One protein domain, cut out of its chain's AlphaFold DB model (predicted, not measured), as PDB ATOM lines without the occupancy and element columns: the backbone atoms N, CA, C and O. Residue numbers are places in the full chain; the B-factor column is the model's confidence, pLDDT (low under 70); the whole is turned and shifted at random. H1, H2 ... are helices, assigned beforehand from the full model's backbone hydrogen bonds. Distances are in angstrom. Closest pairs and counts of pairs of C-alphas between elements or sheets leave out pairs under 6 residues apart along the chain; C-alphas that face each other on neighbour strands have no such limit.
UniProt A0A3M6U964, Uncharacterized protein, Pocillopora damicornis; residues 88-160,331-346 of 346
ATOM      1  N   GLU A  88     130.490 143.562 138.103       53.62
ATOM      2  CA  GLU A  88     131.476 144.635 138.253       53.62
ATOM      3  C   GLU A  88     132.629 144.566 137.249       53.62
ATOM      4  O   GLU A  88     133.014 145.599 136.710       53.62
ATOM      5  N   VAL A  89     133.146 143.377 136.916       54.38
ATOM      6  CA  VAL A  89     134.240 143.260 135.931       54.38
ATOM      7  C   VAL A  89     133.724 143.571 134.528       54.38
ATOM      8  O   VAL A  89     134.415 144.221 133.744       54.38
ATOM      9  N   ILE A  90     132.479 143.180 134.233       58.12
ATOM     10  CA  ILE A  90     131.795 143.560 132.993       58.12
ATOM     11  C   ILE A  90     131.591 145.074 132.958       58.12
ATOM     12  O   ILE A  90     131.892 145.683 131.938       58.12
ATOM     13  N   ASN A  91     131.156 145.692 134.060       57.00
ATOM     14  CA  ASN A  91     130.934 147.135 134.121       57.00
ATOM     15  C   ASN A  91     132.248 147.921 133.984       57.00
ATOM     16  O   ASN A  91     132.285 148.906 133.258       57.00
ATOM     17  N   ILE A  92     133.350 147.447 134.580       60.88
ATOM     18  CA  ILE A  92     134.691 148.044 134.445       60.88
ATOM     19  C   ILE A  92     135.226 147.895 133.013       60.88
ATOM     20  O   ILE A  92     135.747 148.862 132.453       60.88
ATOM     21  N   LEU A  93     135.055 146.730 132.369       57.72
ATOM     22  CA  LEU A  93     135.415 146.551 130.956       57.72
ATOM     23  C   LEU A  93     134.549 147.420 130.035       57.72
ATOM     24  O   LEU A  93     135.064 147.981 129.067       57.72
ATOM     25  N   PHE A  94     133.254 147.560 130.329       60.81
ATOM     26  CA  PHE A  94     132.344 148.404 129.558       60.81
ATOM     27  C   PHE A  94     132.682 149.886 129.740       60.81
ATOM     28  O   PHE A  94     132.772 150.607 128.752       60.81
ATOM     29  N   LEU A  95     132.962 150.331 130.969       62.88
ATOM     30  CA  LEU A  95     133.407 151.690 131.294       62.88
ATOM     31  C   LEU A  95     134.733 152.020 130.605       62.88
ATOM     32  O   LEU A  95     134.830 153.057 129.953       62.88
ATOM     33  N   SER A  96     135.712 151.113 130.656       61.09
ATOM     34  CA  SER A  96     136.993 151.262 129.955       61.09
ATOM     35  C   SER A  96     136.794 151.394 128.443       61.09
ATOM     36  O   SER A  96     137.301 152.332 127.823       61.09
ATOM     37  N   LYS A  97     135.989 150.507 127.845       63.81
ATOM     38  CA  LYS A  97     135.736 150.498 126.399       63.81
ATOM     39  C   LYS A  97     134.941 151.723 125.943       63.81
ATOM     40  O   LYS A  97     135.223 152.260 124.878       63.81
ATOM     41  N   THR A  98     134.001 152.197 126.760       65.00
ATOM     42  CA  THR A  98     133.182 153.388 126.479       65.00
ATOM     43  C   THR A  98     134.003 154.672 126.622       65.00
ATOM     44  O   THR A  98     133.871 155.570 125.794       65.00
ATOM     45  N   PHE A  99     134.913 154.743 127.599       64.62
ATOM     46  CA  PHE A  99     135.832 155.873 127.780       64.62
ATOM     47  C   PHE A  99     136.877 155.956 126.652       64.62
ATOM     48  O   PHE A  99     137.186 157.039 126.148       64.62
ATOM     49  N   LEU A 100     137.359 154.803 126.176       63.09
ATOM     50  CA  LEU A 100     138.269 154.706 125.030       63.09
ATOM     51  C   LEU A 100     137.578 155.109 123.711       63.09
ATOM     52  O   LEU A 100     138.180 155.755 122.859       63.09
ATOM     53  N   LEU A 101     136.283 154.811 123.565       59.19
ATOM     54  CA  LEU A 101     135.478 155.250 122.417       59.19
ATOM     55  C   LEU A 101     135.171 156.758 122.455       59.19
ATOM     56  O   LEU A 101     135.243 157.432 121.429       59.19
ATOM     57  N   LEU A 102     134.900 157.304 123.645       58.53
ATOM     58  CA  LEU A 102     134.649 158.737 123.860       58.53
ATOM     59  C   LEU A 102     135.871 159.614 123.563       58.53
ATOM     60  O   LEU A 102     135.722 160.739 123.089       58.53
ATOM     61  N   THR A 103     137.076 159.100 123.812       58.12
ATOM     62  CA  THR A 103     138.336 159.803 123.522       58.12
ATOM     63  C   THR A 103     138.729 159.752 122.042       58.12
ATOM     64  O   THR A 103     139.451 160.634 121.583       58.12
ATOM     65  N   TYR A 104     138.210 158.791 121.269       57.38
ATOM     66  CA  TYR A 104     138.518 158.633 119.842       57.38
ATOM     67  C   TYR A 104     137.712 159.571 118.921       57.38
ATOM     68  O   TYR A 104     138.188 159.945 117.852       57.38
ATOM     69  N   GLN A 105     136.506 160.001 119.315       52.22
ATOM     70  CA  GLN A 105     135.584 160.703 118.405       52.22
ATOM     71  C   GLN A 105     135.811 162.228 118.277       52.22
ATOM     72  O   GLN A 105     135.134 162.879 117.480       52.22
ATOM     73  N   ARG A 106     136.753 162.839 119.012       48.69
ATOM     74  CA  ARG A 106     136.953 164.303 118.987       48.69
ATOM     75  C   ARG A 106     138.344 164.686 118.465       48.69
ATOM     76  O   ARG A 106     139.339 164.577 119.170       48.69
ATOM     77  N   SER A 107     138.368 165.137 117.208       60.72
ATOM     78  CA  SER A 107     139.526 165.671 116.475       60.72
ATOM     79  C   SER A 107     140.316 166.726 117.285       60.72
ATOM     80  O   SER A 107     139.725 167.605 117.906       60.72
ATOM     81  N   LEU A 108     141.645 166.553 117.274       56.53
ATOM     82  CA  LEU A 108     142.767 167.100 118.072       56.53
ATOM     83  C   LEU A 108     142.797 168.634 118.323       56.53
ATOM     84  O   LEU A 108     142.208 169.380 117.546       56.53
ATOM     85  N   PRO A 109     143.511 169.140 119.366       57.94
ATOM     86  CA  PRO A 109     144.764 168.614 119.910       57.94
ATOM     87  C   PRO A 109     144.680 168.313 121.399       57.94
ATOM     88  O   PRO A 109     144.509 169.216 122.200       57.94
ATOM     89  N   ASN A 110     144.883 167.060 121.790       64.94
ATOM     90  CA  ASN A 110     145.203 166.754 123.176       64.94
ATOM     91  C   ASN A 110     146.047 165.480 123.240       64.94
ATOM     92  O   ASN A 110     145.619 164.450 123.758       64.94
ATOM     93  N   ILE A 111     147.282 165.568 122.734       68.12
ATOM     94  CA  ILE A 111     148.346 164.603 123.069       68.12
ATOM     95  C   ILE A 111     148.410 164.446 124.599       68.12
ATOM     96  O   ILE A 111     148.540 163.341 125.102       68.12
ATOM     97  N   THR A 112     148.180 165.532 125.339       68.56
ATOM     98  CA  THR A 112     147.979 165.564 126.792       68.56
ATOM     99  C   THR A 112     146.833 164.677 127.290       68.56
ATOM    100  O   THR A 112     147.056 163.918 128.221       68.56
ATOM    101  N   ILE A 113     145.638 164.695 126.685       77.12
ATOM    102  CA  ILE A 113     144.520 163.813 127.094       77.12
ATOM    103  C   ILE A 113     144.806 162.357 126.721       77.12
ATOM    104  O   ILE A 113     144.504 161.468 127.510       77.12
ATOM    105  N   GLY A 114     145.433 162.101 125.568       76.56
ATOM    106  CA  GLY A 114     145.895 160.760 125.201       76.56
ATOM    107  C   GLY A 114     146.912 160.212 126.207       76.56
ATOM    108  O   GLY A 114     146.741 159.107 126.717       76.56
ATOM    109  N   CYS A 115     147.912 161.018 126.576       79.44
ATOM    110  CA  CYS A 115     148.891 160.682 127.608       79.44
ATOM    111  C   CYS A 115     148.227 160.460 128.974       79.44
ATOM    112  O   CYS A 115     148.528 159.470 129.636       79.44
ATOM    113  N   VAL A 116     147.285 161.317 129.382       83.12
ATOM    114  CA  VAL A 116     146.528 161.151 130.635       83.12
ATOM    115  C   VAL A 116     145.689 159.872 130.603       83.12
ATOM    116  O   VAL A 116     145.699 159.121 131.571       83.12
ATOM    117  N   SER A 117     145.028 159.556 129.487       80.44
ATOM    118  CA  SER A 117     144.243 158.324 129.336       80.44
ATOM    119  C   SER A 117     145.117 157.070 129.408       80.44
ATOM    120  O   SER A 117     144.724 156.084 130.033       80.44
ATOM    121  N   ILE A 118     146.308 157.096 128.805       86.06
ATOM    122  CA  ILE A 118     147.272 155.989 128.878       86.06
ATOM    123  C   ILE A 118     147.767 155.813 130.316       86.06
ATOM    124  O   ILE A 118     147.786 154.690 130.814       86.06
ATOM    125  N   VAL A 119     148.100 156.907 131.009       86.44
ATOM    126  CA  VAL A 119     148.541 156.874 132.413       86.44
ATOM    127  C   VAL A 119     147.435 156.346 133.329       86.44
ATOM    128  O   VAL A 119     147.706 155.483 134.160       86.44
ATOM    129  N   VAL A 120     146.186 156.786 133.150       86.06
ATOM    130  CA  VAL A 120     145.033 156.289 133.924       86.06
ATOM    131  C   VAL A 120     144.791 154.805 133.651       86.06
ATOM    132  O   VAL A 120     144.609 154.032 134.589       86.06
ATOM    133  N   THR A 121     144.849 154.376 132.389       83.81
ATOM    134  CA  THR A 121     144.676 152.959 132.023       83.81
ATOM    135  C   THR A 121     145.794 152.094 132.607       83.81
ATOM    136  O   THR A 121     145.530 151.010 133.122       83.81
ATOM    137  N   PHE A 122     147.034 152.585 132.589       84.94
ATOM    138  CA  PHE A 122     148.181 151.913 133.193       84.94
ATOM    139  C   PHE A 122     148.043 151.802 134.717       84.94
ATOM    140  O   PHE A 122     148.300 150.740 135.281       84.94
ATOM    141  N   PHE A 123     147.572 152.860 135.381       83.50
ATOM    142  CA  PHE A 123     147.343 152.847 136.825       83.50
ATOM    143  C   PHE A 123     146.241 151.855 137.208       83.50
ATOM    144  O   PHE A 123     146.450 151.034 138.097       83.50
ATOM    145  N   LEU A 124     145.117 151.848 136.478       82.12
ATOM    146  CA  LEU A 124     144.043 150.868 136.671       82.12
ATOM    147  C   LEU A 124     144.527 149.432 136.441       82.12
ATOM    148  O   LEU A 124     144.179 148.538 137.208       82.12
ATOM    149  N   PHE A 125     145.361 149.204 135.425       81.81
ATOM    150  CA  PHE A 125     145.939 147.888 135.157       81.81
ATOM    151  C   PHE A 125     146.831 147.402 136.309       81.81
ATOM    152  O   PHE A 125     146.707 146.252 136.736       81.81
ATOM    153  N   ILE A 126     147.672 148.280 136.866       82.94
ATOM    154  CA  ILE A 126     148.484 147.960 138.049       82.94
ATOM    155  C   ILE A 126     147.595 147.649 139.258       82.94
ATOM    156  O   ILE A 126     147.859 146.675 139.965       82.94
ATOM    157  N   THR A 127     146.532 148.424 139.487       79.31
ATOM    158  CA  THR A 127     145.592 148.173 140.590       79.31
ATOM    159  C   THR A 127     144.909 146.812 140.447       79.31
ATOM    160  O   THR A 127     144.880 146.048 141.408       79.31
ATOM    161  N   VAL A 128     144.447 146.457 139.245       82.25
ATOM    162  CA  VAL A 128     143.814 145.154 138.972       82.25
ATOM    163  C   VAL A 128     144.786 143.994 139.199       82.25
ATOM    164  O   VAL A 128     144.413 143.000 139.825       82.25
ATOM    165  N   ILE A 129     146.040 144.110 138.747       83.88
ATOM    166  CA  ILE A 129     147.066 143.081 138.991       83.88
ATOM    167  C   ILE A 129     147.336 142.923 140.488       83.88
ATOM    168  O   ILE A 129     147.469 141.797 140.970       83.88
ATOM    169  N   LYS A 130     147.406 144.034 141.226       85.06
ATOM    170  CA  LYS A 130     147.667 144.010 142.665       85.06
ATOM    171  C   LYS A 130     146.564 143.257 143.412       85.06
ATOM    172  O   LYS A 130     146.874 142.323 144.145       85.06
ATOM    173  N   THR A 131     145.300 143.581 143.144       83.06
ATOM    174  CA  THR A 131     144.150 142.902 143.761       83.06
ATOM    175  C   THR A 131     144.085 141.423 143.373       83.06
ATOM    176  O   THR A 131     143.834 140.570 144.220       83.06
ATOM    177  N   ALA A 132     144.378 141.075 142.116       84.19
ATOM    178  CA  ALA A 132     144.438 139.674 141.695       84.19
ATOM    179  C   ALA A 132     145.546 138.891 142.427       84.19
ATOM    180  O   ALA A 132     145.348 137.729 142.785       84.19
ATOM    181  N   CYS A 133     146.695 139.527 142.674       88.12
ATOM    182  CA  CYS A 133     147.804 138.935 143.418       88.12
ATOM    183  C   CYS A 133     147.451 138.729 144.901       88.12
ATOM    184  O   CYS A 133     147.733 137.665 145.449       88.12
ATOM    185  N   GLU A 134     146.782 139.701 145.527       88.69
ATOM    186  CA  GLU A 134     146.303 139.620 146.918       88.69
ATOM    187  C   GLU A 134     145.295 138.469 147.094       88.69
ATOM    188  O   GLU A 134     145.478 137.618 147.969       88.69
ATOM    189  N   VAL A 135     144.315 138.349 146.191       88.38
ATOM    190  CA  VAL A 135     143.325 137.252 146.198       88.38
ATOM    191  C   VAL A 135     143.995 135.892 146.003       88.38
ATOM    192  O   VAL A 135     143.697 134.941 146.730       88.38
ATOM    193  N   LEU A 136     144.926 135.783 145.050       91.81
ATOM    194  CA  LEU A 136     145.649 134.536 144.795       91.81
ATOM    195  C   LEU A 136     146.529 134.137 145.988       91.81
ATOM    196  O   LEU A 136     146.602 132.956 146.331       91.81
ATOM    197  N   MET A 137     147.168 135.109 146.641       92.62
ATOM    198  CA  MET A 137     147.981 134.884 147.835       92.62
ATOM    199  C   MET A 137     147.121 134.416 149.015       92.62
ATOM    200  O   MET A 137     147.477 133.431 149.665       92.62
ATOM    201  N   ALA A 138     145.977 135.060 149.264       92.44
ATOM    202  CA  ALA A 138     145.043 134.666 150.318       92.44
ATOM    203  C   ALA A 138     144.477 133.256 150.072       92.44
ATOM    204  O   ALA A 138     144.502 132.408 150.968       92.44
ATOM    205  N   ALA A 139     144.044 132.965 148.842       93.06
ATOM    206  CA  ALA A 139     143.576 131.639 148.444       93.06
ATOM    207  C   ALA A 139     144.667 130.569 148.593       93.06
ATOM    208  O   ALA A 139     144.417 129.487 149.125       93.06
ATOM    209  N   GLY A 140     145.898 130.877 148.178       92.94
ATOM    210  CA  GLY A 140     147.045 129.985 148.324       92.94
ATOM    211  C   GLY A 140     147.384 129.701 149.787       92.94
ATOM    212  O   GLY A 140     147.591 128.544 150.149       92.94
ATOM    213  N   LEU A 141     147.390 130.723 150.645       95.00
ATOM    214  CA  LEU A 141     147.729 130.584 152.062       95.00
ATOM    215  C   LEU A 141     146.655 129.810 152.838       95.00
ATOM    216  O   LEU A 141     146.978 128.885 153.593       95.00
ATOM    217  N   PHE A 142     145.376 130.126 152.633       94.19
ATOM    218  CA  PHE A 142     144.282 129.389 153.269       94.19
ATOM    219  C   PHE A 142     144.131 127.971 152.702       94.19
ATOM    220  O   PHE A 142     143.896 127.029 153.457       94.19
ATOM    221  N   GLY A 143     144.331 127.781 151.396       95.44
ATOM    222  CA  GLY A 143     144.340 126.453 150.783       95.44
ATOM    223  C   GLY A 143     145.501 125.591 151.283       95.44
ATOM    224  O   GLY A 143     145.307 124.438 151.667       95.44
ATOM    225  N   PHE A 144     146.707 126.154 151.371       95.69
ATOM    226  CA  PHE A 144     147.873 125.450 151.904       95.69
ATOM    227  C   PHE A 144     147.687 125.070 153.377       95.69
ATOM    228  O   PHE A 144     147.908 123.917 153.747       95.69
ATOM    229  N   THR A 145     147.226 125.998 154.221       95.88
ATOM    230  CA  THR A 145     146.985 125.719 155.648       95.88
ATOM    231  C   THR A 145     145.845 124.723 155.864       95.88
ATOM    232  O   THR A 145     145.971 123.851 156.728       95.88
ATOM    233  N   GLY A 146     144.785 124.773 155.049       93.19
ATOM    234  CA  GLY A 146     143.693 123.795 155.055       93.19
ATOM    235  C   GLY A 146     144.167 122.384 154.702       93.19
ATOM    236  O   GLY A 146     143.876 121.428 155.428       93.19
ATOM    237  N   GLY A 147     144.973 122.254 153.645       93.38
ATOM    238  CA  GLY A 147     145.587 120.986 153.254       93.38
ATOM    239  C   GLY A 147     146.559 120.447 154.306       93.38
ATOM    240  O   GLY A 147     146.452 119.292 154.719       93.38
ATOM    241  N   VAL A 148     147.481 121.282 154.797       93.81
ATOM    242  CA  VAL A 148     148.486 120.876 155.796       93.81
ATOM    243  C   VAL A 148     147.830 120.462 157.110       93.81
ATOM    244  O   VAL A 148     148.168 119.408 157.647       93.81
ATOM    245  N   THR A 149     146.863 121.232 157.612       92.12
ATOM    246  CA  THR A 149     146.148 120.899 158.856       92.12
ATOM    247  C   THR A 149     145.443 119.556 158.747       92.12
ATOM    248  O   THR A 149     145.521 118.730 159.658       92.12
ATOM    249  N   ASN A 150     144.800 119.296 157.611       91.12
ATOM    250  CA  ASN A 150     144.098 118.040 157.413       91.12
ATOM    251  C   ASN A 150     145.057 116.857 157.220       91.12
ATOM    252  O   ASN A 150     144.861 115.787 157.794       91.12
ATOM    253  N   TRP A 151     146.161 117.059 156.496       89.62
ATOM    254  CA  TRP A 151     147.222 116.060 156.383       89.62
ATOM    255  C   TRP A 151     147.813 115.687 157.751       89.62
ATOM    256  O   TRP A 151     148.012 114.504 158.048       89.62
ATOM    257  N   VAL A 152     148.030 116.679 158.618       87.94
ATOM    258  CA  VAL A 152     148.449 116.465 160.010       87.94
ATOM    259  C   VAL A 152     147.368 115.723 160.800       87.94
ATOM    260  O   VAL A 152     147.702 114.787 161.525       87.94
ATOM    261  N   GLY A 153     146.090 116.061 160.622       85.00
ATOM    262  CA  GLY A 153     144.954 115.365 161.239       85.00
ATOM    263  C   GLY A 153     144.899 113.875 160.888       85.00
ATOM    264  O   GLY A 153     144.771 113.028 161.772       85.00
ATOM    265  N   ILE A 154     145.098 113.532 159.616       82.44
ATOM    266  CA  ILE A 154     145.182 112.136 159.165       82.44
ATOM    267  C   ILE A 154     146.376 111.441 159.816       82.44
ATOM    268  O   ILE A 154     146.227 110.359 160.390       82.44
ATOM    269  N   LYS A 155     147.558 112.071 159.805       80.94
ATOM    270  CA  LYS A 155     148.726 111.517 160.502       80.94
ATOM    271  C   LYS A 155     148.470 111.329 161.997       80.94
ATOM    272  O   LYS A 155     148.949 110.343 162.542       80.94
ATOM    273  N   LEU A 156     147.720 112.212 162.651       79.12
ATOM    274  CA  LEU A 156     147.364 112.109 164.072       79.12
ATOM    275  C   LEU A 156     146.419 110.938 164.372       79.12
ATOM    276  O   LEU A 156     146.536 110.316 165.427       79.12
ATOM    277  N   ILE A 157     145.499 110.627 163.457       76.94
ATOM    278  CA  ILE A 157     144.564 109.500 163.596       76.94
ATOM    279  C   ILE A 157     145.314 108.161 163.540       76.94
ATOM    280  O   ILE A 157     145.039 107.268 164.345       76.94
ATOM    281  N   PHE A 158     146.277 108.024 162.622       68.94
ATOM    282  CA  PHE A 158     146.961 106.749 162.365       68.94
ATOM    283  C   PHE A 158     148.284 106.572 163.119       68.94
ATOM    284  O   PHE A 158     148.642 105.446 163.494       68.94
ATOM    285  N   ASN A 159     149.009 107.663 163.379       65.88
ATOM    286  CA  ASN A 159     150.259 107.633 164.125       65.88
ATOM    287  C   ASN A 159     150.059 108.113 165.555       65.88
ATOM    288  O   ASN A 159     149.558 109.197 165.841       65.88
ATOM    289  N   ARG A 160     150.544 107.293 166.486       58.06
ATOM    290  CA  ARG A 160     150.579 107.630 167.901       58.06
ATOM    291  C   ARG A 160     151.650 108.691 168.140       58.06
ATOM    292  O   ARG A 160     152.821 108.358 168.286       58.06
ATOM    293  N   VAL A 331     138.826 128.663 148.533       95.19
ATOM    294  CA  VAL A 331     137.539 129.368 148.394       95.19
ATOM    295  C   VAL A 331     137.333 130.376 149.527       95.19
ATOM    296  O   VAL A 331     136.939 131.512 149.264       95.19
ATOM    297  N   VAL A 332     137.634 129.997 150.771       93.06
ATOM    298  CA  VAL A 332     137.541 130.897 151.931       93.06
ATOM    299  C   VAL A 332     138.554 132.038 151.829       93.06
ATOM    300  O   VAL A 332     138.197 133.175 152.120       93.06
ATOM    301  N   GLY A 333     139.776 131.771 151.362       92.88
ATOM    302  CA  GLY A 333     140.785 132.805 151.120       92.88
ATOM    303  C   GLY A 333     140.341 133.820 150.063       92.88
ATOM    304  O   GLY A 333     140.429 135.022 150.302       92.88
ATOM    305  N   CYS A 334     139.769 133.355 148.945       92.00
ATOM    306  CA  CYS A 334     139.159 134.240 147.949       92.00
ATOM    307  C   CYS A 334     138.011 135.071 148.540       92.00
ATOM    308  O   CYS A 334     137.925 136.270 148.288       92.00
ATOM    309  N   ALA A 335     137.125 134.443 149.317       91.06
ATOM    310  CA  ALA A 335     135.983 135.121 149.923       91.06
ATOM    311  C   ALA A 335     136.410 136.174 150.962       91.06
ATOM    312  O   ALA A 335     135.824 137.254 151.007       91.06
ATOM    313  N   ALA A 336     137.436 135.879 151.763       90.06
ATOM    314  CA  ALA A 336     137.984 136.805 152.750       90.06
ATOM    315  C   ALA A 336     138.589 138.047 152.084       90.06
ATOM    316  O   ALA A 336     138.329 139.165 152.526       90.06
ATOM    317  N   GLU A 337     139.330 137.864 150.990       88.69
ATOM    318  CA  GLU A 337     139.938 138.990 150.281       88.69
ATOM    319  C   GLU A 337     138.895 139.824 149.526       88.69
ATOM    320  O   GLU A 337     138.922 141.051 149.582       88.69
ATOM    321  N   LEU A 338     137.897 139.182 148.907       87.44
ATOM    322  CA  LEU A 338     136.750 139.887 148.317       87.44
ATOM    323  C   LEU A 338     135.998 140.728 149.360       87.44
ATOM    324  O   LEU A 338     135.620 141.865 149.077       87.44
ATOM    325  N   ALA A 339     135.810 140.199 150.571       88.06
ATOM    326  CA  ALA A 339     135.196 140.943 151.666       88.06
ATOM    327  C   ALA A 339     136.077 142.116 152.138       88.06
ATOM    328  O   ALA A 339     135.554 143.196 152.403       88.06
ATOM    329  N   SER A 340     137.400 141.935 152.197       85.94
ATOM    330  CA  SER A 340     138.366 142.993 152.537       85.94
ATOM    331  C   SER A 340     138.314 144.158 151.543       85.94
ATOM    332  O   SER A 340     138.235 145.322 151.945       85.94
ATOM    333  N   VAL A 341     138.276 143.856 150.242       83.12
ATOM    334  CA  VAL A 341     138.153 144.866 149.179       83.12
ATOM    335  C   VAL A 341     136.818 145.608 149.272       83.12
ATOM    336  O   VAL A 341     136.796 146.828 149.130       83.12
ATOM    337  N   TYR A 342     135.720 144.903 149.563       82.69
ATOM    338  CA  TYR A 342     134.402 145.523 149.732       82.69
ATOM    339  C   TYR A 342     134.354 146.485 150.931       82.69
ATOM    340  O   TYR A 342     133.809 147.576 150.818       82.69
ATOM    341  N   ILE A 343     134.958 146.106 152.064       84.62
ATOM    342  CA  ILE A 343     134.971 146.924 153.290       84.62
ATOM    343  C   ILE A 343     135.893 148.144 153.155       84.62
ATOM    344  O   ILE A 343     135.554 149.213 153.643       84.62
ATOM    345  N   ASN A 344     137.042 148.009 152.488       75.31
ATOM    346  CA  ASN A 344     137.955 149.136 152.254       75.31
ATOM    347  C   ASN A 344     137.491 150.076 151.122       75.31
ATOM    348  O   ASN A 344     138.080 151.140 150.937       75.31
ATOM    349  N   GLY A 345     136.490 149.666 150.335       62.38
ATOM    350  CA  GLY A 345     135.907 150.446 149.240       62.38
ATOM    351  C   GLY A 345     134.722 151.338 149.635       62.38
ATOM    352  O   GLY A 345     134.328 152.180 148.827       62.38
ATOM    353  N   THR A 346     134.162 151.165 150.839       44.78
ATOM    354  CA  THR A 346     133.185 152.074 151.479       44.78
ATOM    355  C   THR A 346     133.881 153.039 152.418       44.78
ATOM    356  O   THR A 346     133.519 154.237 152.403       44.78
TER     357      THR A 346
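AT A GLANCE: This is residues 88 to 160 and 331 to 346 of the 346 residues of an uncharacterized protein of Pocillopora damicornis (UniProt A0A3M6U964). One long helix, H2, makes the longest axis of the model, with two shorter helices beside parts of its length: H1 folds back loosely next to its first part, and H3 packs slantwise on residues 134 to 143. The far end of H2, residues 147 to 158, sticks out. The printed part has 89 residues with three named helices, H1, H2 and H3 in chain order, and no named strand; the class is all helix. It is extended, with a radius of gyration of the C-alphas of 21.7 A, and a rod in outline, spanning 78 by 20 by 19 A.

HOW THE PARTS SIT: H2, residues 111 to 158, touches H3, residues 331 to 344, with its residues 134 to 143 alone. Their closest C-alphas, those of Ala 139 and Gly 333, are 4.0 A apart. The two run opposite ways at a steep tilt of 41 degrees. H1, residues 88 to 104, is close to H2 but not clearly touching: the closest C-alphas, those of Thr 103 and Gly 114, are 7.8 A apart. These two run opposite ways at a shallow tilt of 16 degrees. H1 and H3 are apart. In H1, H2 and H3 every O i to N i+4 pair is within hydrogen-bond range.

IN THESE COORDINATES: H2 measures 70.0 A from C-alpha 111 at (148.346, 164.603, 123.069) to C-alpha 158 at (146.961, 106.749, 162.365). H1 begins with C-alpha 88 at (131.476, 144.635, 138.253) and is 24.2 A long. H3 is 20.1 A long and ends with C-alpha 344 at (137.955, 149.136, 152.254).

THE WHOLE: The two C-alphas farthest apart, those of Ser 107 and Arg 160, are 78.3 A apart. H1 and H2 are joined by a short link of 6 residues. Residues 161 to 330 are not printed, and C-alphas 160 and 331 are 32.0 A apart across the cut. Mean pLDDT of the printed part is 77.8; it is under 70 in residues 88 to 112, 158 to 160 and 345 to 346.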